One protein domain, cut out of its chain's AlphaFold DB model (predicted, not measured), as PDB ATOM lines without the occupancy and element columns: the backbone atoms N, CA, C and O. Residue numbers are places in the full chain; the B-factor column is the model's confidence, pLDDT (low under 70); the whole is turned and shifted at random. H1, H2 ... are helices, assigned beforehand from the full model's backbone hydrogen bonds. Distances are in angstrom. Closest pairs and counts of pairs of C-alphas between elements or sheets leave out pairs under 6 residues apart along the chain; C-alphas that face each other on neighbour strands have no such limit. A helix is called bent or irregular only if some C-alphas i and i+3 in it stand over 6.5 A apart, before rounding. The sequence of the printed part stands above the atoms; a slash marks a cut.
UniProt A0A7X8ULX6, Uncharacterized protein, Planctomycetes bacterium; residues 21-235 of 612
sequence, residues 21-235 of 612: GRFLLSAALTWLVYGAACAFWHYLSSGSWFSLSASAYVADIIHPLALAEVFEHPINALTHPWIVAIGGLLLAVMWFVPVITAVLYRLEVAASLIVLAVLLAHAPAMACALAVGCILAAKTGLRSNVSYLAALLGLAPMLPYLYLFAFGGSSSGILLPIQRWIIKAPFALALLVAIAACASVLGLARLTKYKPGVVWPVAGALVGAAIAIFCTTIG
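What this domain is: This is residues 21 to 235 of the 612 residues of an uncharacterized protein of Planctomycetes bacterium (UniProt A0A7X8ULX6). A bundle of helices is built round one helix in its middle: H1, H5, H6, H8, H10 and H11 form a ring round H4, and most of the long helices run along the longest axis. H9 carries the line of H8 onward, H2 lies crosswise near one end of H6, and residues 173 to 178 stick out. The printed part has 215 residues with eleven named helices, H1 to H11 in order, and no named strand; the class is all helix. It is compact, with a radius of gyration of the C-alphas of 16.8 A, and only just elongated, with spans of 53 by 35 by 32 A.

Where its parts are: H1, residues 21 to 46, begins at C-alpha (-43.083, -12.451, 15.717) and is 36.5 A long. H2 is residues 54 to 62 and H3 residues 67 to 72. H4, residues 82 to 104, is 32.2 A long with a kink of 30 degrees near residue 98. H5 is residues 107 to 121, H6 residues 124 to 139, H7 residues 142 to 145, H8 residues 147 to 155 and H9 residues 158 to 167. H10, residues 177 to 207, is 44.6 A long and irregular: C-alphas 183 and 186 are 7.1 A apart. H11, residues 215 to 233, is 27.3 A long and ends at C-alpha (-14.363, -25.872, 38.952).

How they stand to each other: H1, H4, H5, H6, H9, H10 and H11 form an up and down bundle, each running against the one before it. The hub, H4, touches six helices, among them H10, closest at the C-alphas of Gly 88 and Ala 190, 4.2 A, and H11, at Ile 86 and Ala 226, 4.6 A, a shallow tilt of 10 degrees, opposite ways. H1 touches H5 at the C-alphas of Cys 38 and Ala 121, 4.6 A. H5 and H6 are a hairpin, closest at Val 118 and Pro 124, 5.2 A. H6 touches H8 at Gly 133 and Gly 154, 4.0 A. H3 touches H9 at Ala 68 and Ala 166, 5.1 A. H2 and H6 are close but not clearly touching, 6.8 A at Ile 61 and Pro 124. H7 and H8 touch only at the corner, at Arg 143 and Ala 150, 5.3 A. Every O i to N i+4 pair is within hydrogen-bond range in H1, H2, H6, H8, H9 and H11; H3 has 1 of 2, H4 17 of 19, H5 10 of 11 and H10 24 of 27, and H7 is too short for such a pair.

The domain as a whole: The two C-alphas farthest apart, of Gly 21 and Ile 174, are 56.4 A apart. The printed part has no cut and no long link. Mean pLDDT of the printed part is 87.0; residues 63 to 66, 68 and 168 to 176 are under 70.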
ATOM      1  N   GLY A  21     -43.273 -12.183  14.286       82.06
ATOM      2  CA  GLY A  21     -43.083 -12.451  15.717       82.06
ATOM      3  C   GLY A  21     -42.135 -13.619  16.024       82.06
ATOM      4  O   GLY A  21     -41.280 -13.496  16.894       82.06
ATOM      5  N   ARG A  22     -42.208 -14.733  15.278       83.12
ATOM      6  CA  ARG A  22     -41.314 -15.892  15.493       83.12
ATOM      7  C   ARG A  22     -39.878 -15.597  15.071       83.12
ATOM      8  O   ARG A  22     -38.942 -16.050  15.721       83.12
ATOM      9  N   PHE A  23     -39.709 -14.834  13.992       85.00
ATOM     10  CA  PHE A  23     -38.393 -14.367  13.561       85.00
ATOM     11  C   PHE A  23     -37.763 -13.443  14.610       85.00
ATOM     12  O   PHE A  23     -36.624 -13.674  15.008       85.00
ATOM     13  N   LEU A  24     -38.517 -12.449  15.094       87.50
ATOM     14  CA  LEU A  24     -38.050 -11.508  16.114       87.50
ATOM     15  C   LEU A  24     -37.694 -12.215  17.422       87.50
ATOM     16  O   LEU A  24     -36.621 -11.969  17.958       87.50
ATOM     17  N   LEU A  25     -38.532 -13.146  17.888       90.25
ATOM     18  CA  LEU A  25     -38.247 -13.935  19.087       90.25
ATOM     19  C   LEU A  25     -36.954 -14.751  18.937       90.25
ATOM     20  O   LEU A  25     -36.096 -14.723  19.812       90.25
ATOM     21  N   SER A  26     -36.782 -15.444  17.808       88.69
ATOM     22  CA  SER A  26     -35.561 -16.208  17.531       88.69
ATOM     23  C   SER A  26     -34.316 -15.322  17.478       88.69
ATOM     24  O   SER A  26     -33.259 -15.721  17.969       88.69
ATOM     25  N   ALA A  27     -34.411 -14.154  16.839       88.94
ATOM     26  CA  ALA A  27     -33.307 -13.206  16.754       88.94
ATOM     27  C   ALA A  27     -32.960 -12.652  18.144       88.94
ATOM     28  O   ALA A  27     -31.793 -12.678  18.521       88.94
ATOM     29  N   ALA A  28     -33.965 -12.267  18.936       93.00
ATOM     30  CA  ALA A  28     -33.790 -11.777  20.300       93.00
ATOM     31  C   ALA A  28     -33.130 -12.818  21.217       93.00
ATOM     32  O   ALA A  28     -32.180 -12.490  21.921       93.00
ATOM     33  N   LEU A  29     -33.559 -14.083  21.161       95.00
ATOM     34  CA  LEU A  29     -32.921 -15.169  21.916       95.00
ATOM     35  C   LEU A  29     -31.469 -15.394  21.481       95.00
ATOM     36  O   LEU A  29     -30.599 -15.614  22.317       95.00
ATOM     37  N   THR A  30     -31.193 -15.298  20.178       94.81
ATOM     38  CA  THR A  30     -29.822 -15.411  19.658       94.81
ATOM     39  C   THR A  30     -28.954 -14.251  20.149       94.81
ATOM     40  O   THR A  30     -27.832 -14.487  20.584       94.81
ATOM     41  N   TRP A  31     -29.471 -13.017  20.143       95.62
ATOM     42  CA  TRP A  31     -28.777 -11.850  20.695       95.62
ATOM     43  C   TRP A  31     -28.534 -11.972  22.194       95.62
ATOM     44  O   TRP A  31     -27.439 -11.652  22.637       95.62
ATOM     45  N   LEU A  32     -29.505 -12.466  22.963       96.50
ATOM     46  CA  LEU A  32     -29.362 -12.655  24.405       96.50
ATOM     47  C   LEU A  32     -28.263 -13.675  24.713       96.50
ATOM     48  O   LEU A  32     -27.348 -13.374  25.471       96.50
ATOM     49  N   VAL A  33     -28.312 -14.856  24.090       97.06
ATOM     50  CA  VAL A  33     -27.308 -15.911  24.309       97.06
ATOM     51  C   VAL A  33     -25.919 -15.462  23.852       97.06
ATOM     52  O   VAL A  33     -24.935 -15.687  24.552       97.06
ATOM     53  N   TYR A  34     -25.826 -14.802  22.696       96.94
ATOM     54  CA  TYR A  34     -24.555 -14.281  22.196       96.94
ATOM     55  C   TYR A  34     -24.009 -13.149  23.071       96.94
ATOM     56  O   TYR A  34     -22.819 -13.118  23.375       96.94
ATOM     57  N   GLY A  35     -24.880 -12.242  23.515       96.25
ATOM     58  CA  GLY A  35     -24.538 -11.168  24.439       96.25
ATOM     59  C   GLY A  35     -24.053 -11.710  25.780       96.25
ATOM     60  O   GLY A  35     -23.050 -11.226  26.291       96.25
ATOM     61  N   ALA A  36     -24.685 -12.767  26.299       96.00
ATOM     62  CA  ALA A  36     -24.228 -13.468  27.497       96.00
ATOM     63  C   ALA A  36     -22.841 -14.101  27.300       96.00
ATOM     64  O   ALA A  36     -21.994 -13.974  28.179       96.00
ATOM     65  N   ALA A  37     -22.573 -14.722  26.144       96.38
ATOM     66  CA  ALA A  37     -21.242 -15.245  25.824       96.38
ATOM     67  C   ALA A  37     -20.181 -14.131  25.795       96.38
ATOM     68  O   ALA A  37     -19.107 -14.294  26.363       96.38
ATOM     69  N   CYS A  38     -20.502 -12.988  25.177       94.94
ATOM     70  CA  CYS A  38     -19.609 -11.832  25.100       94.94
ATOM     71  C   CYS A  38     -19.345 -11.208  26.476       94.94
ATOM     72  O   CYS A  38     -18.197 -10.943  26.817       94.94
ATOM     73  N   ALA A  39     -20.394 -11.015  27.279       94.25
ATOM     74  CA  ALA A  39     -20.277 -10.471  28.628       94.25
ATOM     75  C   ALA A  39     -19.508 -11.425  29.554       94.25
ATOM     76  O   ALA A  39     -18.698 -10.980  30.358       94.25
ATOM     77  N   PHE A  40     -19.711 -12.740  29.417       94.88
ATOM     78  CA  PHE A  40     -18.977 -13.724  30.208       94.88
ATOM     79  C   PHE A  40     -17.507 -13.832  29.785       94.88
ATOM     80  O   PHE A  40     -16.635 -13.948  30.639       94.88
ATOM     81  N   TRP A  41     -17.209 -13.719  28.486       92.75
ATOM     82  CA  TRP A  41     -15.835 -13.584  27.998       92.75
ATOM     83  C   TRP A  41     -15.136 -12.368  28.616       92.75
ATOM     84  O   TRP A  41     -14.036 -12.494  29.149       92.75
ATOM     85  N   HIS A  42     -15.798 -11.207  28.606       90.50
ATOM     86  CA  HIS A  42     -15.259 -10.004  29.233       90.50
ATOM     87  C   HIS A  42     -15.058 -10.200  30.741       90.50
ATOM     88  O   HIS A  42     -13.956  -9.964  31.232       90.50
ATOM     89  N   TYR A  43     -16.053 -10.757  31.439       91.62
ATOM     90  CA  TYR A  43     -15.974 -11.072  32.865       91.62
ATOM     91  C   TYR A  43     -14.759 -11.938  33.218       91.62
ATOM     92  O   TYR A  43     -14.051 -11.616  34.166       91.62
ATOM     93  N   LEU A  44     -14.447 -12.977  32.435       89.81
ATOM     94  CA  LEU A  44     -13.261 -13.813  32.671       89.81
ATOM     95  C   LEU A  44     -11.935 -13.047  32.534       89.81
ATOM     96  O   LEU A  44     -10.953 -13.420  33.172       89.81
ATOM     97  N   SER A  45     -11.895 -11.993  31.715       85.12
ATOM     98  CA  SER A  45     -10.687 -11.190  31.483       85.12
ATOM     99  C   SER A  45     -10.509 -10.040  32.484       85.12
ATOM    100  O   SER A  45      -9.380  -9.730  32.867       85.12
ATOM    101  N   SER A  46     -11.607  -9.413  32.921       83.31
ATOM    102  CA  SER A  46     -11.593  -8.158  33.686       83.31
ATOM    103  C   SER A  46     -12.187  -8.268  35.094       83.31
ATOM    104  O   SER A  46     -11.972  -7.378  35.916       83.31
ATOM    105  N   GLY A  47     -12.961  -9.319  35.381       85.31
ATOM    106  CA  GLY A  47     -13.793  -9.435  36.585       85.31
ATOM    107  C   GLY A  47     -15.055  -8.570  36.561       85.31
ATOM    108  O   GLY A  47     -15.857  -8.622  37.493       85.31
ATOM    109  N   SER A  48     -15.274  -7.781  35.506       85.62
ATOM    110  CA  SER A  48     -16.474  -6.967  35.325       85.62
ATOM    111  C   SER A  48     -17.312  -7.494  34.163       85.62
ATOM    112  O   SER A  48     -16.801  -7.928  33.137       85.62
ATOM    113  N   TRP A  49     -18.635  -7.462  34.311       85.94
ATOM    114  CA  TRP A  49     -19.538  -7.907  33.244       85.94
ATOM    115  C   TRP A  49     -19.613  -6.915  32.078       85.94
ATOM    116  O   TRP A  49     -19.885  -7.318  30.950       85.94
ATOM    117  N   PHE A  50     -19.377  -5.624  32.343       84.38
ATOM    118  CA  PHE A  50     -19.485  -4.544  31.363       84.38
ATOM    119  C   PHE A  50     -18.494  -3.417  31.678       84.38
ATOM    120  O   PHE A  50     -18.359  -3.032  32.843       84.38
ATOM    121  N   SER A  51     -17.880  -2.823  30.649       78.56
ATOM    122  CA  SER A  51     -17.061  -1.614  30.794       78.56
ATOM    123  C   SER A  51     -17.358  -0.584  29.691       78.56
ATOM    124  O   SER A  51     -16.711  -0.503  28.659       78.56
ATOM    125  N   LEU A  52     -18.374   0.259  29.901       78.56
ATOM    126  CA  LEU A  52     -18.840   1.208  28.873       78.56
ATOM    127  C   LEU A  52     -18.023   2.518  28.806       78.56
ATOM    128  O   LEU A  52     -18.504   3.528  28.294       78.56
ATOM    129  N   SER A  53     -16.802   2.540  29.343       81.31
ATOM    130  CA  SER A  53     -15.986   3.760  29.392       81.31
ATOM    131  C   SER A  53     -15.234   3.998  28.080       81.31
ATOM    132  O   SER A  53     -14.614   3.081  27.545       81.31
ATOM    133  N   ALA A  54     -15.233   5.241  27.586       77.00
ATOM    134  CA  ALA A  54     -14.541   5.604  26.344       77.00
ATOM    135  C   ALA A  54     -13.028   5.318  26.400       77.00
ATOM    136  O   ALA A  54     -12.444   4.901  25.404       77.00
ATOM    137  N   SER A  55     -12.405   5.486  27.569       77.19
ATOM    138  CA  SER A  55     -10.989   5.178  27.787       77.19
ATOM    139  C   SER A  55     -10.676   3.686  27.656       77.19
ATOM    140  O   SER A  55      -9.651   3.354  27.069       77.19
ATOM    141  N   ALA A  56     -11.552   2.796  28.140       73.94
ATOM    142  CA  ALA A  56     -11.373   1.349  27.989       73.94
ATOM    143  C   ALA A  56     -11.367   0.943  26.510       73.94
ATOM    144  O   ALA A  56     -10.427   0.304  26.051       73.94
ATOM    145  N   TYR A  57     -12.341   1.420  25.727       76.69
ATOM    146  CA  TYR A  57     -12.394   1.112  24.295       76.69
ATOM    147  C   TYR A  57     -11.190   1.650  23.515       76.69
ATOM    148  O   TYR A  57     -10.701   0.982  22.607       76.69
ATOM    149  N   VAL A  58     -10.702   2.851  23.847       77.38
ATOM    150  CA  VAL A  58      -9.495   3.407  23.215       77.38
ATOM    151  C   VAL A  58      -8.270   2.555  23.556       77.38
ATOM    152  O   VAL A  58      -7.482   2.252  22.661       77.38
ATOM    153  N   ALA A  59      -8.134   2.119  24.810       73.38
ATOM    154  CA  ALA A  59      -7.045   1.243  25.228       73.38
ATOM    155  C   ALA A  59      -7.064  -0.099  24.476       73.38
ATOM    156  O   ALA A  59      -6.026  -0.498  23.959       73.38
ATOM    157  N   ASP A  60      -8.231  -0.731  24.316       75.62
ATOM    158  CA  ASP A  60      -8.366  -2.021  23.615       75.62
ATOM    159  C   ASP A  60      -8.074  -1.934  22.107       75.62
ATOM    160  O   ASP A  60      -7.725  -2.928  21.468       75.62
ATOM    161  N   ILE A  61      -8.231  -0.748  21.511       75.19
ATOM    162  CA  ILE A  61      -7.882  -0.500  20.105       75.19
ATOM    163  C   ILE A  61      -6.374  -0.279  19.948       75.19
ATOM    164  O   ILE A  61      -5.783  -0.789  18.996       75.19
ATOM    165  N   ILE A  62      -5.759   0.496  20.848       72.62
ATOM    166  CA  ILE A  62      -4.326   0.832  20.791       72.62
ATOM    167  C   ILE A  62      -3.469  -0.375  21.191       72.62
ATOM    168  O   ILE A  62      -2.448  -0.652  20.562       72.62
ATOM    169  N   HIS A  63      -3.903  -1.107  22.214       68.25
ATOM    170  CA  HIS A  63      -3.253  -2.296  22.741       68.25
ATOM    171  C   HIS A  63      -4.230  -3.470  22.665       68.25
ATOM    172  O   HIS A  63      -4.816  -3.848  23.680       68.25
ATOM    173  N   PRO A  64      -4.442  -4.046  21.464       66.62
ATOM    174  CA  PRO A  64      -5.294  -5.214  21.331       66.62
ATOM    175  C   PRO A  64      -4.701  -6.336  22.175       66.62
ATOM    176  O   PRO A  64      -3.603  -6.816  21.890       66.62
ATOM    177  N   LEU A  65      -5.435  -6.725  23.217       64.12
ATOM    178  CA  LEU A  65      -5.038  -7.794  24.123       64.12
ATOM    179  C   LEU A  65      -4.689  -9.036  23.298       64.12
ATOM    180  O   LEU A  65      -5.508  -9.510  22.498       64.12
ATOM    181  N   ALA A  66      -3.473  -9.559  23.463       67.69
ATOM    182  CA  ALA A  66      -3.117 -10.791  22.782       67.69
ATOM    183  C   ALA A  66      -4.015 -11.909  23.328       67.69
ATOM    184  O   ALA A  66      -4.199 -12.060  24.532       67.69
ATOM    185  N   LEU A  67      -4.594 -12.727  22.449       72.19
ATOM    186  CA  LEU A  67      -5.503 -13.803  22.862       72.19
ATOM    187  C   LEU A  67      -4.832 -14.798  23.811       72.19
ATOM    188  O   LEU A  67      -5.502 -15.378  24.659       72.19
ATOM    189  N   ALA A  68      -3.522 -14.996  23.651       69.56
ATOM    190  CA  ALA A  68      -2.722 -15.816  24.551       69.56
ATOM    191  C   ALA A  68      -2.697 -15.243  25.978       69.56
ATOM    192  O   ALA A  68      -2.809 -16.012  26.929       69.56
ATOM    193  N   GLU A  69      -2.658 -13.914  26.130       75.25
ATOM    194  CA  GLU A  69      -2.609 -13.257  27.440       75.25
ATOM    195  C   GLU A  69      -3.863 -13.538  28.269       75.25
ATOM    196  O   GLU A  69      -3.735 -13.690  29.474       75.25
ATOM    197  N   VAL A  70      -5.042 -13.714  27.654       77.44
ATOM    198  CA  VAL A  70      -6.297 -14.069  28.364       77.44
ATOM    199  C   VAL A  70      -6.191 -15.406  29.107       77.44
ATOM    200  O   VAL A  70      -6.839 -15.611  30.131       77.44
ATOM    201  N   PHE A  71      -5.381 -16.331  28.585       82.25
ATOM    202  CA  PHE A  71      -5.167 -17.659  29.167       82.25
ATOM    203  C   PHE A  71      -3.886 -17.752  30.004       82.25
ATOM    204  O   PHE A  71      -3.647 -18.773  30.653       82.25
ATOM    205  N   GLU A  72      -3.069 -16.700  30.000       77.88
ATOM    206  CA  GLU A  72      -1.944 -16.522  30.918       77.88
ATOM    207  C   GLU A  72      -2.393 -15.751  32.171       77.88
ATOM    208  O   GLU A  72      -2.031 -16.128  33.287       77.88
ATOM    209  N   HIS A  73      -3.251 -14.739  31.993       76.19
ATOM    210  CA  HIS A  73      -3.795 -13.861  33.026       76.19
ATOM    211  C   HIS A  73      -5.251 -13.431  32.709       76.19
ATOM    212  O   HIS A  73      -5.557 -13.082  31.572       76.19
ATOM    213  N   PRO A  74      -6.158 -13.346  33.704       77.62
ATOM    214  CA  PRO A  74      -5.926 -13.565  35.133       77.62
ATOM    215  C   PRO A  74      -5.887 -15.049  35.522       77.62
ATOM    216  O   PRO A  74      -5.116 -15.423  36.398       77.62
ATOM    217  N   ILE A  75      -6.664 -15.906  34.856       84.25
ATOM    218  CA  ILE A  75      -6.700 -17.341  35.152       84.25
ATOM    219  C   ILE A  75      -5.690 -18.060  34.257       84.25
ATOM    220  O   ILE A  75      -5.928 -18.258  33.067       84.25
ATOM    221  N   ASN A  76      -4.583 -18.498  34.850       83.12
ATOM    222  CA  ASN A  76      -3.548 -19.227  34.129       83.12
ATOM    223  C   ASN A  76      -4.022 -20.648  33.761       83.12
ATOM    224  O   ASN A  76      -4.364 -21.456  34.628       83.12
ATOM    225  N   ALA A  77      -3.999 -20.980  32.469       84.56
ATOM    226  CA  ALA A  77      -4.418 -22.283  31.951       84.56
ATOM    227  C   ALA A  77      -3.571 -23.465  32.441       84.56
ATOM    228  O   ALA A  77      -4.024 -24.608  32.402       84.56
ATOM    229  N   LEU A  78      -2.352 -23.211  32.916       80.94
ATOM    230  CA  LEU A  78      -1.485 -24.242  33.474       80.94
ATOM    231  C   LEU A  78      -1.875 -24.619  34.910       80.94
ATOM    232  O   LEU A  78      -1.693 -25.774  35.293       80.94
ATOM    233  N   THR A  79      -2.406 -23.675  35.694       78.12
ATOM    234  CA  THR A  79      -2.878 -23.933  37.066       78.12
ATOM    235  C   THR A  79      -4.357 -24.315  37.099       78.12
ATOM    236  O   THR A  79      -4.753 -25.159  37.899       78.12
ATOM    237  N   HIS A  80      -5.168 -23.757  36.196       86.62
ATOM    238  CA  HIS A  80      -6.599 -24.039  36.070       86.62
ATOM    239  C   HIS A  80      -6.929 -24.569  34.666       86.62
ATOM    240  O   HIS A  80      -7.488 -23.838  33.848       86.62
ATOM    241  N   PRO A  81      -6.650 -25.851  34.358       87.62
ATOM    242  CA  PRO A  81      -6.795 -26.395  33.002       87.62
ATOM    243  C   PRO A  81      -8.223 -26.311  32.445       87.62
ATOM    244  O   PRO A  81      -8.415 -26.247  31.233       87.62
ATOM    245  N   TRP A  82      -9.239 -26.249  33.310       90.81
ATOM    246  CA  TRP A  82     -10.635 -26.083  32.900       90.81
ATOM    247  C   TRP A  82     -10.912 -24.768  32.162       90.81
ATOM    248  O   TRP A  82     -11.849 -24.724  31.361       90.81
ATOM    249  N   ILE A  83     -10.075 -23.733  32.328       91.44
ATOM    250  CA  ILE A  83     -10.199 -22.488  31.554       91.44
ATOM    251  C   ILE A  83     -10.036 -22.731  30.049       91.44
ATOM    252  O   ILE A  83     -10.636 -22.019  29.247       91.44
ATOM    253  N   VAL A  84      -9.311 -23.787  29.655       91.56
ATOM    254  CA  VAL A  84      -9.175 -24.196  28.251       91.56
ATOM    255  C   VAL A  84     -10.524 -24.595  27.667       91.56
ATOM    256  O   VAL A  84     -10.883 -24.151  26.577       91.56
ATOM    257  N   ALA A  85     -11.292 -25.399  28.408       95.00
ATOM    258  CA  ALA A  85     -12.627 -25.808  27.999       95.00
ATOM    259  C   ALA A  85     -13.590 -24.613  27.990       95.00
ATOM    260  O   ALA A  85     -14.273 -24.389  26.993       95.00
ATOM    261  N   ILE A  86     -13.603 -23.812  29.059       95.56
ATOM    262  CA  ILE A  86     -14.488 -22.645  29.195       95.56
ATOM    263  C   ILE A  86     -14.234 -21.644  28.061       95.56
ATOM    264  O   ILE A  86     -15.153 -21.308  27.311       95.56
ATOM    265  N   GLY A  87     -12.985 -21.205  27.889       93.62
ATOM    266  CA  GLY A  87     -12.617 -20.242  26.857       93.62
ATOM    267  C   GLY A  87     -12.799 -20.791  25.445       93.62
ATOM    268  O   GLY A  87     -13.294 -20.075  24.578       93.62
ATOM    269  N   GLY A  88     -12.492 -22.073  25.216       95.00
ATOM    270  CA  GLY A  88     -12.726 -22.725  23.928       95.00
ATOM    271  C   GLY A  88     -14.207 -22.751  23.530       95.00
ATOM    272  O   GLY A  88     -14.547 -22.425  22.394       95.00
ATOM    273  N   LEU A  89     -15.105 -23.075  24.467       97.38
ATOM    274  CA  LEU A  89     -16.554 -23.073  24.233       97.38
ATOM    275  C   LEU A  89     -17.096 -21.661  23.959       97.38
ATOM    276  O   LEU A  89     -17.902 -21.484  23.043       97.38
ATOM    277  N   LEU A  90     -16.644 -20.652  24.713       96.50
ATOM    278  CA  LEU A  90     -17.069 -19.262  24.516       96.50
ATOM    279  C   LEU A  90     -16.584 -18.705  23.181       96.50
ATOM    280  O   LEU A  90     -17.397 -18.194  22.410       96.50
ATOM    281  N   LEU A  91     -15.299 -18.872  22.861       95.19
ATOM    282  CA  LEU A  91     -14.744 -18.457  21.574       95.19
ATOM    283  C   LEU A  91     -15.453 -19.153  20.414       95.19
ATOM    284  O   LEU A  91     -15.793 -18.494  19.432       95.19
ATOM    285  N   ALA A  92     -15.761 -20.448  20.541       97.19
ATOM    286  CA  ALA A  92     -16.530 -21.154  19.525       97.19
ATOM    287  C   ALA A  92     -17.866 -20.452  19.254       97.19
ATOM    288  O   ALA A  92     -18.160 -20.140  18.100       97.19
ATOM    289  N   VAL A  93     -18.648 -20.155  20.302       97.69
ATOM    290  CA  VAL A  93     -19.925 -19.422  20.198       97.69
ATOM    291  C   VAL A  93     -19.724 -18.056  19.550       97.69
ATOM    292  O   VAL A  93     -20.460 -17.698  18.626       97.69
ATOM    293  N   MET A  94     -18.705 -17.315  19.984       96.31
ATOM    294  CA  MET A  94     -18.389 -15.991  19.454       96.31
ATOM    295  C   MET A  94     -18.046 -16.020  17.959       96.31
ATOM    296  O   MET A  94     -18.401 -15.078  17.247       96.31
ATOM    297  N   TRP A  95     -17.423 -17.100  17.476       96.19
ATOM    298  CA  TRP A  95     -17.029 -17.265  16.075       96.19
ATOM    299  C   TRP A  95     -18.145 -17.811  15.190       96.19
ATOM    300  O   TRP A  95     -18.421 -17.266  14.120       96.19
ATOM    301  N   PHE A  96     -18.796 -18.896  15.608       96.62
ATOM    302  CA  PHE A  96     -19.732 -19.601  14.738       96.62
ATOM    303  C   PHE A  96     -21.077 -18.875  14.632       96.62
ATOM    304  O   PHE A  96     -21.686 -18.901  13.563       96.62
ATOM    305  N   VAL A  97     -21.561 -18.223  15.699       96.94
ATOM    306  CA  VAL A  97     -22.911 -17.632  15.722       96.94
ATOM    307  C   VAL A  97     -23.085 -16.508  14.689       96.94
ATOM    308  O   VAL A  97     -24.080 -16.558  13.958       96.94
ATOM    309  N   PRO A  98     -22.163 -15.535  14.533       96.69
ATOM    310  CA  PRO A  98     -22.274 -14.519  13.486       96.69
ATOM    311  C   PRO A  98     -22.194 -15.135  12.085       96.69
ATOM    312  O   PRO A  98     -23.025 -14.828  11.230       96.69
ATOM    313  N   VAL A  99     -21.259 -16.070  11.874       95.81
ATOM    314  CA  VAL A  99     -21.038 -16.729  10.579       95.81
ATOM    315  C   VAL A  99     -22.254 -17.552  10.157       95.81
ATOM    316  O   VAL A  99     -22.769 -17.381   9.050       95.81
ATOM    317  N   ILE A 100     -22.780 -18.408  11.035       93.81
ATOM    318  CA  ILE A 100     -23.948 -19.234  10.719       93.81
ATOM    319  C   ILE A 100     -25.215 -18.386  10.592       93.81
ATOM    320  O   ILE A 100     -26.083 -18.691   9.772       93.81
ATOM    321  N   THR A 101     -25.303 -17.279  11.337       93.06
ATOM    322  CA  THR A 101     -26.366 -16.288  11.168       93.06
ATOM    323  C   THR A 101     -26.287 -15.625   9.792       93.06
ATOM    324  O   THR A 101     -27.314 -15.484   9.135       93.06
ATOM    325  N   ALA A 102     -25.093 -15.296   9.294       91.94
ATOM    326  CA  ALA A 102     -24.908 -14.759   7.946       91.94
ATOM    327  C   ALA A 102     -25.306 -15.773   6.851       91.94
ATOM    328  O   ALA A 102     -25.882 -15.395   5.826       91.94
ATOM    329  N   VAL A 103     -25.066 -17.070   7.088       89.88
ATOM    330  CA  VAL A 103     -25.464 -18.166   6.186       89.88
ATOM    331  C   VAL A 103     -26.978 -18.414   6.213       89.88
ATOM    332  O   VAL A 103     -27.594 -18.552   5.156       89.88
ATOM    333  N   LEU A 104     -27.617 -18.450   7.384       87.44
ATOM    334  CA  LEU A 104     -29.039 -18.807   7.517       87.44
ATOM    335  C   LEU A 104     -29.993 -17.609   7.388       87.44
ATOM    336  O   LEU A 104     -31.022 -17.714   6.719       87.44
ATOM    337  N   TYR A 105     -29.636 -16.472   7.987       85.06
ATOM    338  CA  TYR A 105     -30.437 -15.246   8.071       85.06
ATOM    339  C   TYR A 105     -29.904 -14.163   7.115       85.06
ATOM    340  O   TYR A 105     -29.446 -14.450   6.012       85.06
ATOM    341  N   ARG A 106     -30.017 -12.884   7.483       86.06
ATOM    342  CA  ARG A 106     -29.513 -11.749   6.703       86.06
ATOM    343  C   ARG A 106     -28.180 -11.279   7.266       86.06
ATOM    344  O   ARG A 106     -27.961 -11.356   8.473       86.06
ATOM    345  N   LEU A 107     -27.346 -10.711   6.397       87.69
ATOM    346  CA  LEU A 107     -26.078 -10.099   6.796       87.69
ATOM    347  C   LEU A 107     -26.285  -8.988   7.842       87.69
ATOM    348  O   LEU A 107     -25.473  -8.856   8.742       87.69
ATOM    349  N   GLU A 108     -27.404  -8.263   7.783       88.75
ATOM    350  CA  GLU A 108     -27.793  -7.233   8.763       88.75
ATOM    351  C   GLU A 108     -27.931  -7.788  10.191       88.75
ATOM    352  O   GLU A 108     -27.486  -7.164  11.149       88.75
ATOM    353  N   VAL A 109     -28.500  -8.991  10.343       88.94
ATOM    354  CA  VAL A 109     -28.656  -9.641  11.658       88.94
ATOM    355  C   VAL A 109     -27.305 -10.142  12.174       88.94
ATOM    356  O   VAL A 109     -27.046 -10.110  13.372       88.94
ATOM    357  N   ALA A 110     -26.417 -10.576  11.274       92.44
ATOM    358  CA  ALA A 110     -25.040 -10.908  11.635       92.44
ATOM    359  C   ALA A 110     -24.223  -9.655  12.002       92.44
ATOM    360  O   ALA A 110     -23.398  -9.709  12.908       92.44
ATOM    361  N   ALA A 111     -24.481  -8.517  11.350       93.75
ATOM    362  CA  ALA A 111     -23.825  -7.249  11.652       93.75
ATOM    363  C   ALA A 111     -24.135  -6.766  13.076       93.75
ATOM    364  O   ALA A 111     -23.223  -6.318  13.766       93.75
ATOM    365  N   SER A 112     -25.371  -6.928  13.565       94.81
ATOM    366  CA  SER A 112     -25.679  -6.576  14.958       94.81
ATOM    367  C   SER A 112     -24.957  -7.471  15.975       94.81
ATOM    368  O   SER A 112     -24.550  -6.982  17.024       94.81
ATOM    369  N   LEU A 113     -24.713  -8.748  15.654       95.06
ATOM    370  CA  LEU A 113     -23.882  -9.633  16.483       95.06
ATOM    371  C   LEU A 113     -22.414  -9.179  16.511       95.06
ATOM    372  O   LEU A 113     -21.788  -9.204  17.565       95.06
ATOM    373  N   ILE A 114     -21.875  -8.702  15.386       95.25
ATOM    374  CA  ILE A 114     -20.515  -8.137  15.332       95.25
ATOM    375  C   ILE A 114     -20.416  -6.886  16.216       95.25
ATOM    376  O   ILE A 114     -19.450  -6.741  16.961       95.25
ATOM    377  N   VAL A 115     -21.430  -6.015  16.195       93.75
ATOM    378  CA  VAL A 115     -21.495  -4.845  17.088       93.75
ATOM    379  C   VAL A 115     -21.514  -5.275  18.558       93.75
ATOM    380  O   VAL A 115     -20.782  -4.705  19.362       93.75
ATOM    381  N   LEU A 116     -22.276  -6.316  18.914       92.12
ATOM    382  CA  LEU A 116     -22.269  -6.860  20.277       92.12
ATOM    383  C   LEU A 116     -20.888  -7.388  20.693       92.12
ATOM    384  O   LEU A 116     -20.498  -7.182  21.837       92.12
ATOM    385  N   ALA A 117     -20.131  -8.013  19.787       91.75
ATOM    386  CA  ALA A 117     -18.771  -8.467  20.084       91.75
ATOM    387  C   ALA A 117     -17.818  -7.299  20.395       91.75
ATOM    388  O   ALA A 117     -16.990  -7.404  21.297       91.75
ATOM    389  N   VAL A 118     -17.954  -6.168  19.695       90.12
ATOM    390  CA  VAL A 118     -17.170  -4.958  19.994       90.12
ATOM    391  C   VAL A 118     -17.578  -4.369  21.342       90.12
ATOM    392  O   VAL A 118     -16.721  -4.106  22.177       90.12
ATOM    393  N   LEU A 119     -18.882  -4.184  21.563       89.75
ATOM    394  CA  LEU A 119     -19.389  -3.471  22.736       89.75
ATOM    395  C   LEU A 119     -19.265  -4.273  24.032       89.75
ATOM    396  O   LEU A 119     -18.928  -3.699  25.061       89.75
ATOM    397  N   LEU A 120     -19.569  -5.572  23.999       91.12
ATOM    398  CA  LEU A 120     -19.655  -6.394  25.208       91.12
ATOM    399  C   LEU A 120     -18.390  -7.201  25.474       91.12
ATOM    400  O   LEU A 120     -18.041  -7.381  26.632       91.12
ATOM    401  N   ALA A 121     -17.716  -7.698  24.434       85.81
ATOM    402  CA  ALA A 121     -16.522  -8.525  24.608       85.81
ATOM    403  C   ALA A 121     -15.206  -7.750  24.494       85.81
ATOM    404  O   ALA A 121     -14.156  -8.356  24.691       85.81
ATOM    405  N   HIS A 122     -15.249  -6.452  24.161       87.00
ATOM    406  CA  HIS A 122     -14.053  -5.618  23.998       87.00
ATOM    407  C   HIS A 122     -13.031  -6.218  23.008       87.00
ATOM    408  O   HIS A 122     -11.822  -6.131  23.188       87.00
ATOM    409  N   ALA A 123     -13.522  -6.850  21.932       86.62
ATOM    410  CA  ALA A 123     -12.695  -7.607  20.988       86.62
ATOM    411  C   ALA A 123     -12.764  -7.049  19.546       86.62
ATOM    412  O   ALA A 123     -13.282  -7.721  18.644       86.62
ATOM    413  N   PRO A 124     -12.245  -5.829  19.286       88.19
ATOM    414  CA  PRO A 124     -12.370  -5.167  17.984       88.19
ATOM    415  C   PRO A 124     -11.650  -5.921  16.856       88.19
ATOM    416  O   PRO A 124     -12.210  -6.087  15.771       88.19
ATOM    417  N   ALA A 125     -10.455  -6.462  17.115       88.00
ATOM    418  CA  ALA A 125      -9.702  -7.232  16.123       88.00
ATOM    419  C   ALA A 125     -10.451  -8.507  15.685       88.00
ATOM    420  O   ALA A 125     -10.558  -8.799  14.489       88.00
ATOM    421  N   MET A 126     -11.050  -9.227  16.642       90.25
ATOM    422  CA  MET A 126     -11.891 -10.392  16.352       90.25
ATOM    423  C   MET A 126     -13.129 -10.001  15.546       90.25
ATOM    424  O   MET A 126     -13.476 -10.674  14.576       90.25
ATOM    425  N   ALA A 127     -13.785  -8.901  15.919       92.31
ATOM    426  CA  ALA A 127     -14.967  -8.399  15.231       92.31
ATOM    427  C   ALA A 127     -14.678  -8.064  13.756       92.31
ATOM    428  O   ALA A 127     -15.485  -8.401  12.890       92.31
ATOM    429  N   CYS A 128     -13.511  -7.489  13.443       92.38
ATOM    430  CA  CYS A 128     -13.073  -7.262  12.062       92.38
ATOM    431  C   CYS A 128     -12.922  -8.573  11.279       92.38
ATOM    432  O   CYS A 128     -13.450  -8.698  10.171       92.38
ATOM    433  N   ALA A 129     -12.252  -9.573  11.859       93.69
ATOM    434  CA  ALA A 129     -12.097 -10.877  11.221       93.69
ATOM    435  C   ALA A 129     -13.462 -11.570  11.011       93.69
ATOM    436  O   ALA A 129     -13.715 -12.141   9.946       93.69
ATOM    437  N   LEU A 130     -14.381 -11.452  11.978       95.19
ATOM    438  CA  LEU A 130     -15.750 -11.966  11.872       95.19
ATOM    439  C   LEU A 130     -16.559 -11.224  10.810       95.19
ATOM    440  O   LEU A 130     -17.324 -11.856  10.088       95.19
ATOM    441  N   ALA A 131     -16.380  -9.911  10.660       95.88
ATOM    442  CA  ALA A 131     -17.035  -9.134   9.612       95.88
ATOM    443  C   ALA A 131     -16.631  -9.619   8.216       95.88
ATOM    444  O   ALA A 131     -17.502  -9.876   7.381       95.88
ATOM    445  N   VAL A 132     -15.329  -9.827   7.984       95.75
ATOM    446  CA  VAL A 132     -14.824 -10.420   6.736       95.75
ATOM    447  C   VAL A 132     -15.425 -11.813   6.529       95.75
ATOM    448  O   VAL A 132     -15.955 -12.099   5.453       95.75
ATOM    449  N   GLY A 133     -15.431 -12.649   7.569       94.50
ATOM    450  CA  GLY A 133     -16.012 -13.994   7.540       94.50
ATOM    451  C   GLY A 133     -17.497 -14.016   7.178       94.50
ATOM    452  O   GLY A 133     -17.916 -14.733   6.269       94.50
ATOM    453  N   CYS A 134     -18.300 -13.171   7.825       94.81
ATOM    454  CA  CYS A 134     -19.726 -13.016   7.552       94.81
ATOM    455  C   CYS A 134     -19.993 -12.543   6.118       94.81
ATOM    456  O   CYS A 134     -20.912 -13.048   5.470       94.81
ATOM    457  N   ILE A 135     -19.191 -11.605   5.596       93.75
ATOM    458  CA  ILE A 135     -19.312 -11.122   4.214       93.75
ATOM    459  C   ILE A 135     -19.003 -12.246   3.223       93.75
ATOM    460  O   ILE A 135     -19.777 -12.442   2.280       93.75
ATOM    461  N   LEU A 136     -17.917 -12.996   3.439       93.00
ATOM    462  CA  LEU A 136     -17.555 -14.145   2.607       93.00
ATOM    463  C   LEU A 136     -18.676 -15.188   2.624       93.00
ATOM    464  O   LEU A 136     -19.213 -15.536   1.574       93.00
ATOM    465  N   ALA A 137     -19.115 -15.615   3.807       91.06
ATOM    466  CA  ALA A 137     -20.168 -16.614   3.954       91.06
ATOM    467  C   ALA A 137     -21.490 -16.191   3.285       91.06
ATOM    468  O   ALA A 137     -22.110 -16.990   2.581       91.06
ATOM    469  N   ALA A 138     -21.904 -14.930   3.455       87.25
ATOM    470  CA  ALA A 138     -23.174 -14.427   2.932       87.25
ATOM    471  C   ALA A 138     -23.175 -14.184   1.415       87.25
ATOM    472  O   ALA A 138     -24.223 -14.343   0.786       87.25
ATOM    473  N   LYS A 139     -22.040 -13.766   0.830       86.38
ATOM    474  CA  LYS A 139     -21.949 -13.391  -0.595       86.38
ATOM    475  C   LYS A 139     -21.564 -14.545  -1.524       86.38
ATOM    476  O   LYS A 139     -21.618 -14.373  -2.741       86.38
ATOM    477  N   THR A 140     -21.192 -15.708  -0.994       83.62
ATOM    478  CA  THR A 140     -20.820 -16.860  -1.829       83.62
ATOM    479  C   THR A 140     -22.032 -17.576  -2.426       83.62
ATOM    480  O   THR A 140     -23.057 -17.773  -1.778       83.62
ATOM    481  N   GLY A 141     -21.884 -18.069  -3.662       75.44
ATOM    482  CA  GLY A 141     -22.866 -18.975  -4.277       75.44
ATOM    483  C   GLY A 141     -22.951 -20.348  -3.591       75.44
ATOM    484  O   GLY A 141     -23.913 -21.083  -3.795       75.44
ATOM    485  N   LEU A 142     -21.972 -20.684  -2.740       80.44
ATOM    486  CA  LEU A 142     -21.927 -21.926  -1.961       80.44
ATOM    487  C   LEU A 142     -23.041 -22.004  -0.917       80.44
ATOM    488  O   LEU A 142     -23.442 -23.099  -0.533       80.44
ATOM    489  N   ARG A 143     -23.580 -20.858  -0.498       79.81
ATOM    490  CA  ARG A 143     -24.638 -20.755   0.504       79.81
ATOM    491  C   ARG A 143     -25.857 -21.632   0.194       79.81
ATOM    492  O   ARG A 143     -26.350 -22.303   1.097       79.81
ATOM    493  N   SER A 144     -26.326 -21.648  -1.058       73.56
ATOM    494  CA  SER A 144     -27.520 -22.400  -1.483       73.56
ATOM    495  C   SER A 144     -27.254 -23.868  -1.810       73.56
ATOM    496  O   SER A 144     -28.167 -24.681  -1.713       73.56
ATOM    497  N   ASN A 145     -26.021 -24.207  -2.196       76.69
ATOM    498  CA  ASN A 145     -25.676 -25.540  -2.704       76.69
ATOM    499  C   ASN A 145     -25.024 -26.410  -1.625       76.69
ATOM    500  O   ASN A 145     -25.369 -27.576  -1.460       76.69
ATOM    501  N   VAL A 146     -24.082 -25.833  -0.875       86.56
ATOM    502  CA  VAL A 146     -23.282 -26.517   0.145       86.56
ATOM    503  C   VAL A 146     -23.102 -25.574   1.339       86.56
ATOM    504  O   VAL A 146     -22.014 -25.063   1.599       86.56
ATOM    505  N   SER A 147     -24.185 -25.317   2.079       86.44
ATOM    506  CA  SER A 147     -24.215 -24.315   3.163       86.44
ATOM    507  C   SER A 147     -23.159 -24.544   4.251       86.44
ATOM    508  O   SER A 147     -22.698 -23.589   4.869       86.44
ATOM    509  N   TYR A 148     -22.735 -25.794   4.458       90.62
ATOM    510  CA  TYR A 148     -21.637 -26.125   5.365       90.62
ATOM    511  C   TYR A 148     -20.291 -25.580   4.870       90.62
ATOM    512  O   TYR A 148     -19.559 -24.972   5.641       90.62
ATOM    513  N   LEU A 149     -19.999 -25.698   3.571       91.81
ATOM    514  CA  LEU A 149     -18.776 -25.147   2.984       91.81
ATOM    515  C   LEU A 149     -18.781 -23.612   3.018       91.81
ATOM    516  O   LEU A 149     -17.742 -23.004   3.254       91.81
ATOM    517  N   ALA A 150     -19.951 -22.984   2.856       90.62
ATOM    518  CA  ALA A 150     -20.098 -21.540   3.046       90.62
ATOM    519  C   ALA A 150     -19.802 -21.110   4.496       90.62
ATOM    520  O   ALA A 150     -19.162 -20.081   4.704       90.62
ATOM    521  N   ALA A 151     -20.217 -21.903   5.492       92.38
ATOM    522  CA  ALA A 151     -19.890 -21.654   6.896       92.38
ATOM    523  C   ALA A 151     -18.388 -21.836   7.181       92.38
ATOM    524  O   ALA A 151     -17.787 -20.980   7.824       92.38
ATOM    525  N   LEU A 152     -17.756 -22.890   6.645       94.94
ATOM    526  CA  LEU A 152     -16.305 -23.097   6.761       94.94
ATOM    527  C   LEU A 152     -15.509 -21.947   6.135       94.94
ATOM    528  O   LEU A 152     -14.560 -21.451   6.737       94.94
ATOM    529  N   LEU A 153     -15.930 -21.477   4.958       93.69
ATOM    530  CA  LEU A 153     -15.326 -20.318   4.307       93.69
ATOM    531  C   LEU A 153     -15.497 -19.038   5.141       93.69
ATOM    532  O   LEU A 153     -14.599 -18.203   5.172       93.69
ATOM    533  N   GLY A 154     -16.618 -18.903   5.854       92.81
ATOM    534  CA  GLY A 154     -16.837 -17.811   6.801       92.81
ATOM    535  C   GLY A 154     -15.977 -17.879   8.062       92.81
ATOM    536  O   GLY A 154     -15.663 -16.837   8.627       92.81
ATOM    537  N   LEU A 155     -15.560 -19.073   8.491       95.00
ATOM    538  CA  LEU A 155     -14.625 -19.251   9.607       95.00
ATOM    539  C   LEU A 155     -13.156 -19.076   9.188       95.00
ATOM    540  O   LEU A 155     -12.313 -18.831  10.047       95.00
ATOM    541  N   ALA A 156     -12.834 -19.160   7.893       94.56
ATOM    542  CA  ALA A 156     -11.457 -19.087   7.399       94.56
ATOM    543  C   ALA A 156     -10.673 -17.835   7.860       94.56
ATOM    544  O   ALA A 156      -9.509 -17.996   8.230       94.56
ATOM    545  N   PRO A 157     -11.262 -16.619   7.940       94.62
ATOM    546  CA  PRO A 157     -10.566 -15.440   8.470       94.62
ATOM    547  C   PRO A 157     -10.140 -15.544   9.941       94.62
ATOM    548  O   PRO A 157      -9.300 -14.759  10.375       94.62
ATOM    549  N   MET A 158     -10.655 -16.513  10.708       92.06
ATOM    550  CA  MET A 158     -10.172 -16.766  12.070       92.06
ATOM    551  C   MET A 158      -8.753 -17.348  12.085       92.06
ATOM    552  O   MET A 158      -8.030 -17.131  13.047       92.06
ATOM    553  N   LEU A 159      -8.309 -18.045  11.033       90.88
ATOM    554  CA  LEU A 159      -6.958 -18.618  10.969       90.88
ATOM    555  C   LEU A 159      -5.843 -17.555  10.958       90.88
ATOM    556  O   LEU A 159      -4.960 -17.639  11.814       90.88
ATOM    557  N   PRO A 160      -5.853 -16.541  10.063       89.12
ATOM    558  CA  PRO A 160      -4.864 -15.468  10.123       89.12
ATOM    559  C   PRO A 160      -5.002 -14.638  11.405       89.12
ATOM    560  O   PRO A 160      -3.991 -14.224  11.960       89.12
ATOM    561  N   TYR A 161      -6.222 -14.450  11.921       87.00
ATOM    562  CA  TYR A 161      -6.441 -13.796  13.215       87.00
ATOM    563  C   TYR A 161      -5.737 -14.542  14.360       87.00
ATOM    564  O   TYR A 161      -4.962 -13.945  15.103       87.00
ATOM    565  N   LEU A 162      -5.924 -15.861  14.458       86.62
ATOM    566  CA  LEU A 162      -5.228 -16.693  15.437       86.62
ATOM    567  C   LEU A 162      -3.714 -16.647  15.238       86.62
ATOM    568  O   LEU A 162      -2.979 -16.487  16.208       86.62
ATOM    569  N   TYR A 163      -3.230 -16.744  13.999       83.81
ATOM    570  CA  TYR A 163      -1.797 -16.656  13.726       83.81
ATOM    571  C   TYR A 163      -1.192 -15.351  14.269       83.81
ATOM    572  O   TYR A 163      -0.189 -15.403  14.976       83.81
ATOM    573  N   LEU A 164      -1.838 -14.208  14.022       81.69
ATOM    574  CA  LEU A 164      -1.358 -12.895  14.455       81.69
ATOM    575  C   LEU A 164      -1.448 -12.691  15.976       81.69
ATOM    576  O   LEU A 164      -0.476 -12.253  16.580       81.69
ATOM    577  N   PHE A 165      -2.580 -13.038  16.598       77.00
ATOM    578  CA  PHE A 165      -2.879 -12.662  17.991       77.00
ATOM    579  C   PHE A 165      -2.711 -13.789  19.022       77.00
ATOM    580  O   PHE A 165      -2.723 -13.516  20.220       77.00
ATOM    581  N   ALA A 166      -2.560 -15.045  18.593       73.44
ATOM    582  CA  ALA A 166      -2.366 -16.196  19.484       73.44
ATOM    583  C   ALA A 166      -1.028 -16.931  19.273       73.44
ATOM    584  O   ALA A 166      -0.519 -17.554  20.205       73.44
ATOM    585  N   PHE A 167      -0.438 -16.885  18.071       70.19
ATOM    586  CA  PHE A 167       0.804 -17.616  17.770       70.19
ATOM    587  C   PHE A 167       2.016 -16.708  17.513       70.19
ATOM    588  O   PHE A 167       3.124 -17.091  17.893       70.19
ATOM    589  N   GLY A 168       1.821 -15.527  16.919       57.78
ATOM    590  CA  GLY A 168       2.892 -14.610  16.510       57.78
ATOM    591  C   GLY A 168       3.557 -13.822  17.646       57.78
ATOM    592  O   GLY A 168       4.726 -13.478  17.525       57.78
ATOM    593  N   GLY A 169       2.857 -13.585  18.762       56.75
ATOM    594  CA  GLY A 169       3.315 -12.720  19.865       56.75
ATOM    595  C   GLY A 169       3.914 -13.434  21.085       56.75
ATOM    596  O   GLY A 169       3.727 -12.970  22.199       56.75
ATOM    597  N   SER A 170       4.574 -14.588  20.928       49.59
ATOM    598  CA  SER A 170       4.962 -15.427  22.082       49.59
ATOM    599  C   SER A 170       6.124 -14.834  22.912       49.59
ATOM    600  O   SER A 170       7.286 -15.179  22.690       49.59
ATOM    601  N   SER A 171       5.817 -14.008  23.914       50.25
ATOM    602  CA  SER A 171       6.736 -13.567  24.976       50.25
ATOM    603  C   SER A 171       6.951 -14.672  26.018       50.25
ATOM    604  O   SER A 171       6.468 -14.584  27.138       50.25
ATOM    605  N   SER A 172       7.633 -15.770  25.682       47.34
ATOM    606  CA  SER A 172       7.914 -16.806  26.697       47.34
ATOM    607  C   SER A 172       9.112 -17.690  26.351       47.34
ATOM    608  O   SER A 172       9.003 -18.894  26.096       47.34
ATOM    609  N   GLY A 173      10.307 -17.097  26.427       47.81
ATOM    610  CA  GLY A 173      11.587 -17.816  26.375       47.81
ATOM    611  C   GLY A 173      11.787 -18.860  27.489       47.81
ATOM    612  O   GLY A 173      12.708 -19.660  27.391       47.81
ATOM    613  N   ILE A 174      10.914 -18.899  28.505       55.16
ATOM    614  CA  ILE A 174      11.113 -19.668  29.750       55.16
ATOM    615  C   ILE A 174      10.174 -20.896  29.871       55.16
ATOM    616  O   ILE A 174      10.404 -21.768  30.702       55.16
ATOM    617  N   LEU A 175       9.140 -21.031  29.027       62.53
ATOM    618  CA  LEU A 175       8.173 -22.142  29.126       62.53
ATOM    619  C   LEU A 175       8.610 -23.401  28.360       62.53
ATOM    620  O   LEU A 175       9.076 -23.315  27.219       62.53
ATOM    621  N   LEU A 176       8.356 -24.577  28.948       69.25
ATOM    622  CA  LEU A 176       8.561 -25.876  28.294       69.25
ATOM    623  C   LEU A 176       7.675 -26.004  27.036       69.25
ATOM    624  O   LEU A 176       6.552 -25.490  27.023       69.25
ATOM    625  N   PRO A 177       8.098 -26.756  25.997       73.38
ATOM    626  CA  PRO A 177       7.327 -26.909  24.760       73.38
ATOM    627  C   PRO A 177       5.876 -27.354  24.981       73.38
ATOM    628  O   PRO A 177       4.971 -26.821  24.347       73.38
ATOM    629  N   ILE A 178       5.634 -28.282  25.912       73.00
ATOM    630  CA  ILE A 178       4.284 -28.784  26.202       73.00
ATOM    631  C   ILE A 178       3.393 -27.741  26.894       73.00
ATOM    632  O   ILE A 178       2.202 -27.665  26.607       73.00
ATOM    633  N   GLN A 179       3.965 -26.875  27.735       74.69
ATOM    634  CA  GLN A 179       3.226 -25.801  28.409       74.69
ATOM    635  C   GLN A 179       2.754 -24.744  27.406       74.69
ATOM    636  O   GLN A 179       1.620 -24.276  27.484       74.69
ATOM    637  N   ARG A 180       3.577 -24.446  26.391       75.94
ATOM    638  CA  ARG A 180       3.194 -23.551  25.286       75.94
ATOM    639  C   ARG A 180       1.982 -24.073  24.510       75.94
ATOM    640  O   ARG A 180       1.162 -23.281  24.054       75.94
ATOM    641  N   TRP A 181       1.853 -25.393  24.360       78.88
ATOM    642  CA  TRP A 181       0.693 -25.998  23.700       78.88
ATOM    643  C   TRP A 181      -0.578 -25.915  24.542       78.88
ATOM    644  O   TRP A 181      -1.642 -25.690  23.974       78.88
ATOM    645  N   ILE A 182      -0.485 -26.032  25.872       80.06
ATOM    646  CA  ILE A 182      -1.650 -25.911  26.765       80.06
ATOM    647  C   ILE A 182      -2.271 -24.512  26.667       80.06
ATOM    648  O   ILE A 182      -3.484 -24.402  26.517       80.06
ATOM    649  N   ILE A 183      -1.454 -23.453  26.645       80.19
ATOM    650  CA  ILE A 183      -1.929 -22.063  26.488       80.19
ATOM    651  C   ILE A 183      -2.622 -21.858  25.125       80.19
ATOM    652  O   ILE A 183      -3.548 -21.061  24.998       80.19
ATOM    653  N   LYS A 184      -2.222 -22.623  24.101       83.69
ATOM    654  CA  LYS A 184      -2.777 -22.559  22.735       83.69
ATOM    655  C   LYS A 184      -3.955 -23.510  22.491       83.69
ATOM    656  O   LYS A 184      -4.684 -23.347  21.509       83.69
ATOM    657  N   ALA A 185      -4.180 -24.479  23.377       87.88
ATOM    658  CA  ALA A 185      -5.262 -25.455  23.284       87.88
ATOM    659  C   ALA A 185      -6.685 -24.853  23.200       87.88
ATOM    660  O   ALA A 185      -7.488 -25.408  22.439       87.88
ATOM    661  N   PRO A 186      -7.026 -23.731  23.876       90.44
ATOM    662  CA  PRO A 186      -8.372 -23.160  23.807       90.44
ATOM    663  C   PRO A 186      -8.766 -22.774  22.379       90.44
ATOM    664  O   PRO A 186      -9.916 -22.949  21.988       90.44
ATOM    665  N   PHE A 187      -7.813 -22.306  21.566       90.12
ATOM    666  CA  PHE A 187      -8.067 -21.878  20.187       90.12
ATOM    667  C   PHE A 187      -8.339 -23.053  19.250       90.12
ATOM    668  O   PHE A 187      -9.245 -22.993  18.418       90.12
ATOM    669  N   ALA A 188      -7.571 -24.135  19.400       90.38
ATOM    670  CA  ALA A 188      -7.796 -25.364  18.649       90.38
ATOM    671  C   ALA A 188      -9.159 -25.972  19.009       90.38
ATOM    672  O   ALA A 188      -9.930 -26.336  18.119       90.38
ATOM    673  N   LEU A 189      -9.487 -26.004  20.306       94.31
ATOM    674  CA  LEU A 189     -10.792 -26.445  20.784       94.31
ATOM    675  C   LEU A 189     -11.919 -25.564  20.230       94.31
ATOM    676  O   LEU A 189     -12.895 -26.095  19.707       94.31
ATOM    677  N   ALA A 190     -11.766 -24.238  20.277       95.56
ATOM    678  CA  ALA A 190     -12.751 -23.295  19.755       95.56
ATOM    679  C   ALA A 190     -13.041 -23.523  18.270       95.56
ATOM    680  O   ALA A 190     -14.203 -23.554  17.866       95.56
ATOM    681  N   LEU A 191     -12.002 -23.743  17.458       94.75
ATOM    682  CA  LEU A 191     -12.156 -24.000  16.028       94.75
ATOM    683  C   LEU A 191     -12.908 -25.314  15.768       94.75
ATOM    684  O   LEU A 191     -13.865 -25.329  14.994       94.75
ATOM    685  N   LEU A 192     -12.514 -26.404  16.436       96.19
ATOM    686  CA  LEU A 192     -13.166 -27.710  16.292       96.19
ATOM    687  C   LEU A 192     -14.635 -27.663  16.732       96.19
ATOM    688  O   LEU A 192     -15.516 -28.146  16.015       96.19
ATOM    689  N   VAL A 193     -14.913 -27.031  17.876       97.50
ATOM    690  CA  VAL A 193     -16.275 -26.867  18.396       97.50
ATOM    691  C   VAL A 193     -17.102 -25.958  17.488       97.50
ATOM    692  O   VAL A 193     -18.254 -26.280  17.221       97.50
ATOM    693  N   ALA A 194     -16.542 -24.870  16.947       97.12
ATOM    694  CA  ALA A 194     -17.244 -23.986  16.012       97.12
ATOM    695  C   ALA A 194     -17.650 -24.715  14.720       97.12
ATOM    696  O   ALA A 194     -18.778 -24.556  14.240       97.12
ATOM    697  N   ILE A 195     -16.758 -25.552  14.178       96.75
ATOM    698  CA  ILE A 195     -17.027 -26.389  13.000       96.75
ATOM    699  C   ILE A 195     -18.149 -27.394  13.301       96.75
ATOM    700  O   ILE A 195     -19.131 -27.476  12.554       96.75
ATOM    701  N   ALA A 196     -18.049 -28.113  14.424       97.00
ATOM    702  CA  ALA A 196     -19.069 -29.063  14.859       97.00
ATOM    703  C   ALA A 196     -20.420 -28.378  15.141       97.00
ATOM    704  O   ALA A 196     -21.473 -28.894  14.764       97.00
ATOM    705  N   ALA A 197     -20.415 -27.186  15.742       96.38
ATOM    706  CA  ALA A 197     -21.613 -26.396  16.008       96.38
ATOM    707  C   ALA A 197     -22.289 -25.932  14.710       96.38
ATOM    708  O   ALA A 197     -23.512 -26.025  14.599       96.38
ATOM    709  N   CYS A 198     -21.520 -25.516  13.696       95.44
ATOM    710  CA  CYS A 198     -22.061 -25.213  12.367       95.44
ATOM    711  C   CYS A 198     -22.755 -26.434  11.750       95.44
ATOM    712  O   CYS A 198     -23.872 -26.312  11.239       95.44
ATOM    713  N   ALA A 199     -22.125 -27.614  11.818       94.94
ATOM    714  CA  ALA A 199     -22.718 -28.860  11.331       94.94
ATOM    715  C   ALA A 199     -24.022 -29.195  12.074       94.94
ATOM    716  O   ALA A 199     -25.037 -29.475  11.435       94.94
ATOM    717  N   SER A 200     -24.022 -29.080  13.404       95.00
ATOM    718  CA  SER A 200     -25.196 -29.301  14.253       95.00
ATOM    719  C   SER A 200     -26.337 -28.346  13.912       95.00
ATOM    720  O   SER A 200     -27.449 -28.794  13.644       95.00
ATOM    721  N   VAL A 201     -26.078 -27.037  13.834       94.88
ATOM    722  CA  VAL A 201     -27.102 -26.036  13.492       94.88
ATOM    723  C   VAL A 201     -27.691 -26.297  12.106       94.88
ATOM    724  O   VAL A 201     -28.908 -26.234  11.943       94.88
ATOM    725  N   LEU A 202     -26.871 -26.634  11.106       92.19
ATOM    726  CA  LEU A 202     -27.366 -26.979   9.769       92.19
ATOM    727  C   LEU A 202     -28.159 -28.294   9.766       92.19
ATOM    728  O   LEU A 202     -29.171 -28.391   9.072       92.19
ATOM    729  N   GLY A 203     -27.737 -29.284  10.552       91.31
ATOM    730  CA  GLY A 203     -28.464 -30.535  10.759       91.31
ATOM    731  C   GLY A 203     -29.844 -30.296  11.370       91.31
ATOM    732  O   GLY A 203     -30.852 -30.703  10.791       91.31
ATOM    733  N   LEU A 204     -29.919 -29.548  12.475       90.31
ATOM    734  CA  LEU A 204     -31.189 -29.161  13.091       90.31
ATOM    735  C   LEU A 204     -32.038 -28.288  12.155       90.31
ATOM    736  O   LEU A 204     -33.263 -28.419  12.130       90.31
ATOM    737  N   ALA A 205     -31.420 -27.417  11.352       87.81
ATOM    738  CA  ALA A 205     -32.140 -26.611  10.372       87.81
ATOM    739  C   ALA A 205     -32.804 -27.509   9.325       87.81
ATOM    740  O   ALA A 205     -33.976 -27.316   9.018       87.81
ATOM    741  N   ARG A 206     -32.124 -28.555   8.844       87.12
ATOM    742  CA  ARG A 206     -32.731 -29.548   7.942       87.12
ATOM    743  C   ARG A 206     -33.885 -30.296   8.608       87.12
ATOM    744  O   ARG A 206     -34.957 -30.387   8.014       87.12
ATOM    745  N   LEU A 207     -33.701 -30.759   9.847       89.19
ATOM    746  CA  LEU A 207     -34.740 -31.470  10.609       89.19
ATOM    747  C   LEU A 207     -35.992 -30.610  10.831       89.19
ATOM    748  O   LEU A 207     -37.119 -31.088  10.726       89.19
ATOM    749  N   THR A 208     -35.810 -29.314  11.078       85.81
ATOM    750  CA  THR A 208     -36.906 -28.357  11.300       85.81
ATOM    751  C   THR A 208     -37.463 -27.746  10.011       85.81
ATOM    752  O   THR A 208     -38.337 -26.878  10.085       85.81
ATOM    753  N   LYS A 209     -37.011 -28.205   8.833       83.50
ATOM    754  CA  LYS A 209     -37.371 -27.666   7.507       83.50
ATOM    755  C   LYS A 209     -37.056 -26.167   7.364       83.50
ATOM    756  O   LYS A 209     -37.860 -25.404   6.838       83.50
ATOM    757  N   TYR A 210     -35.889 -25.756   7.855       80.94
ATOM    758  CA  TYR A 210     -35.351 -24.394   7.815       80.94
ATOM    759  C   TYR A 210     -36.279 -23.349   8.451       80.94
ATOM    760  O   TYR A 210     -36.448 -22.238   7.941       80.94
ATOM    761  N   LYS A 211     -36.888 -23.700   9.589       81.81
ATOM    762  CA  LYS A 211     -37.597 -22.738  10.440       81.81
ATOM    763  C   LYS A 211     -36.590 -21.896  11.240       81.81
ATOM    764  O   LYS A 211     -35.549 -22.418  11.640       81.81
ATOM    765  N   PRO A 212     -36.871 -20.605  11.495       80.88
ATOM    766  CA  PRO A 212     -36.037 -19.794  12.381       80.88
ATOM    767  C   PRO A 212     -36.089 -20.353  13.809       80.88
ATOM    768  O   PRO A 212     -37.100 -20.932  14.207       80.88
ATOM    769  N   GLY A 213     -35.016 -20.167  14.580       83.69
ATOM    770  CA  GLY A 213     -34.943 -20.626  15.978       83.69
ATOM    771  C   GLY A 213     -33.882 -21.677  16.280       83.69
ATOM    772  O   GLY A 213     -33.832 -22.156  17.403       83.69
ATOM    773  N   VAL A 214     -33.040 -22.047  15.315       89.94
ATOM    774  CA  VAL A 214     -32.125 -23.197  15.456       89.94
ATOM    775  C   VAL A 214     -30.736 -22.830  16.003       89.94
ATOM    776  O   VAL A 214     -30.014 -23.691  16.494       89.94
ATOM    777  N   VAL A 215     -30.350 -21.553  15.946       93.06
ATOM    778  CA  VAL A 215     -29.009 -21.104  16.368       93.06
ATOM    779  C   VAL A 215     -28.895 -21.022  17.891       93.06
ATOM    780  O   VAL A 215     -27.945 -21.550  18.467       93.06
ATOM    781  N   TRP A 216     -29.874 -20.393  18.551       94.75
ATOM    782  CA  TRP A 216     -29.825 -20.139  19.993       94.75
ATOM    783  C   TRP A 216     -29.779 -21.402  20.875       94.75
ATOM    784  O   TRP A 216     -29.084 -21.331  21.881       94.75
ATOM    785  N   PRO A 217     -30.412 -22.558  20.558       95.56
ATOM    786  CA  PRO A 217     -30.327 -23.742  21.414       95.56
ATOM    787  C   PRO A 217     -28.914 -24.328  21.455       95.56
ATOM    788  O   PRO A 217     -28.425 -24.684  22.521       95.56
ATOM    789  N   VAL A 218     -28.234 -24.384  20.302       96.38
ATOM    790  CA  VAL A 218     -26.853 -24.884  20.217       96.38
ATOM    791  C   VAL A 218     -25.903 -23.919  20.922       96.38
ATOM    792  O   VAL A 218     -25.097 -24.345  21.743       96.38
ATOM    793  N   ALA A 219     -26.033 -22.613  20.663       96.94
ATOM    794  CA  ALA A 219     -25.240 -21.602  21.361       96.94
ATOM    795  C   ALA A 219     -25.500 -21.622  22.879       96.94
ATOM    796  O   ALA A 219     -24.561 -21.578  23.665       96.94
ATOM    797  N   GLY A 220     -26.761 -21.753  23.291       97.44
ATOM    798  CA  GLY A 220     -27.178 -21.767  24.690       97.44
ATOM    799  C   GLY A 220     -26.652 -22.985  25.441       97.44
ATOM    800  O   GLY A 220     -26.207 -22.841  26.573       97.44
ATOM    801  N   ALA A 221     -26.622 -24.158  24.801       97.69
ATOM    802  CA  ALA A 221     -26.014 -25.354  25.378       97.69
ATOM    803  C   ALA A 221     -24.506 -25.171  25.622       97.69
ATOM    804  O   ALA A 221     -24.015 -25.526  26.690       97.69
ATOM    805  N   LEU A 222     -23.778 -24.575  24.670       97.94
ATOM    806  CA  LEU A 222     -22.337 -24.325  24.806       97.94
ATOM    807  C   LEU A 222     -22.032 -23.268  25.878       97.94
ATOM    808  O   LEU A 222     -21.153 -23.483  26.708       97.94
ATOM    809  N   VAL A 223     -22.781 -22.157  25.902       97.75
ATOM    810  CA  VAL A 223     -22.646 -21.115  26.937       97.75
ATOM    811  C   VAL A 223     -23.017 -21.667  28.313       97.75
ATOM    812  O   VAL A 223     -22.277 -21.466  29.271       97.75
ATOM    813  N   GLY A 224     -24.121 -22.410  28.412       97.69
ATOM    814  CA  GLY A 224     -24.549 -23.055  29.650       97.69
ATOM    815  C   GLY A 224     -23.511 -24.046  30.172       97.69
ATOM    816  O   GLY A 224     -23.208 -24.031  31.362       97.69
ATOM    817  N   ALA A 225     -22.904 -24.845  29.290       97.19
ATOM    818  CA  ALA A 225     -21.804 -25.736  29.650       97.19
ATOM    819  C   ALA A 225     -20.576 -24.956  30.148       97.19
ATOM    820  O   ALA A 225     -20.024 -25.303  31.189       97.19
ATOM    821  N   ALA A 226     -20.179 -23.879  29.464       96.81
ATOM    822  CA  ALA A 226     -19.056 -23.043  29.887       96.81
ATOM    823  C   ALA A 226     -19.287 -22.426  31.280       96.81
ATOM    824  O   ALA A 226     -18.407 -22.497  32.137       96.81
ATOM    825  N   ILE A 227     -20.483 -21.883  31.534       96.31
ATOM    826  CA  ILE A 227     -20.864 -21.319  32.838       96.31
ATOM    827  C   ILE A 227     -20.902 -22.411  33.916       96.31
ATOM    828  O   ILE A 227     -20.373 -22.211  35.006       96.31
ATOM    829  N   ALA A 228     -21.477 -23.581  33.623       96.81
ATOM    830  CA  ALA A 228     -21.539 -24.689  34.575       96.81
ATOM    831  C   ALA A 228     -20.140 -25.193  34.962       96.81
ATOM    832  O   ALA A 228     -19.862 -25.388  36.147       96.81
ATOM    833  N   ILE A 229     -19.236 -25.348  33.986       96.31
ATOM    834  CA  ILE A 229     -17.842 -25.735  34.245       96.31
ATOM    835  C   ILE A 229     -17.163 -24.659  35.095       96.31
ATOM    836  O   ILE A 229     -16.526 -24.994  36.091       96.31
ATOM    837  N   PHE A 230     -17.338 -23.374  34.771       94.94
ATOM    838  CA  PHE A 230     -16.760 -22.283  35.557       94.94
ATOM    839  C   PHE A 230     -17.233 -22.312  37.010       94.94
ATOM    840  O   PHE A 230     -16.401 -22.373  37.909       94.94
ATOM    841  N   CYS A 231     -18.546 -22.335  37.250       93.31
ATOM    842  CA  CYS A 231     -19.108 -22.294  38.600       93.31
ATOM    843  C   CYS A 231     -18.739 -23.516  39.452       93.31
ATOM    844  O   CYS A 231     -18.679 -23.399  40.672       93.31
ATOM    845  N   THR A 232     -18.502 -24.677  38.833       92.31
ATOM    846  CA  THR A 232     -18.178 -25.918  39.559       92.31
ATOM    847  C   THR A 232     -16.681 -26.131  39.778       92.31
ATOM    848  O   THR A 232     -16.315 -26.806  40.737       92.31
ATOM    849  N   THR A 233     -15.812 -25.579  38.922       90.25
ATOM    850  CA  THR A 233     -14.363 -25.872  38.952       90.25
ATOM    851  C   THR A 233     -13.471 -24.694  39.337       90.25
ATOM    852  O   THR A 233     -12.401 -24.922  39.894       90.25
ATOM    853  N   ILE A 234     -13.876 -23.454  39.047       89.69
ATOM    854  CA  ILE A 234     -13.073 -22.242  39.297       89.69
ATOM    855  C   ILE A 234     -13.844 -21.305  40.231       89.69
ATOM    856  O   ILE A 234     -13.418 -21.031  41.348       89.69
ATOM    857  N   GLY A 235     -15.021 -20.868  39.791       91.00
ATOM    858  CA  GLY A 235     -15.910 -19.985  40.530       91.00
ATOM    859  C   GLY A 235     -15.470 -18.513  40.545       91.00
ATOM    860  O   GLY A 235     -14.325 -18.179  40.233       91.00
TER     861      GLY A 235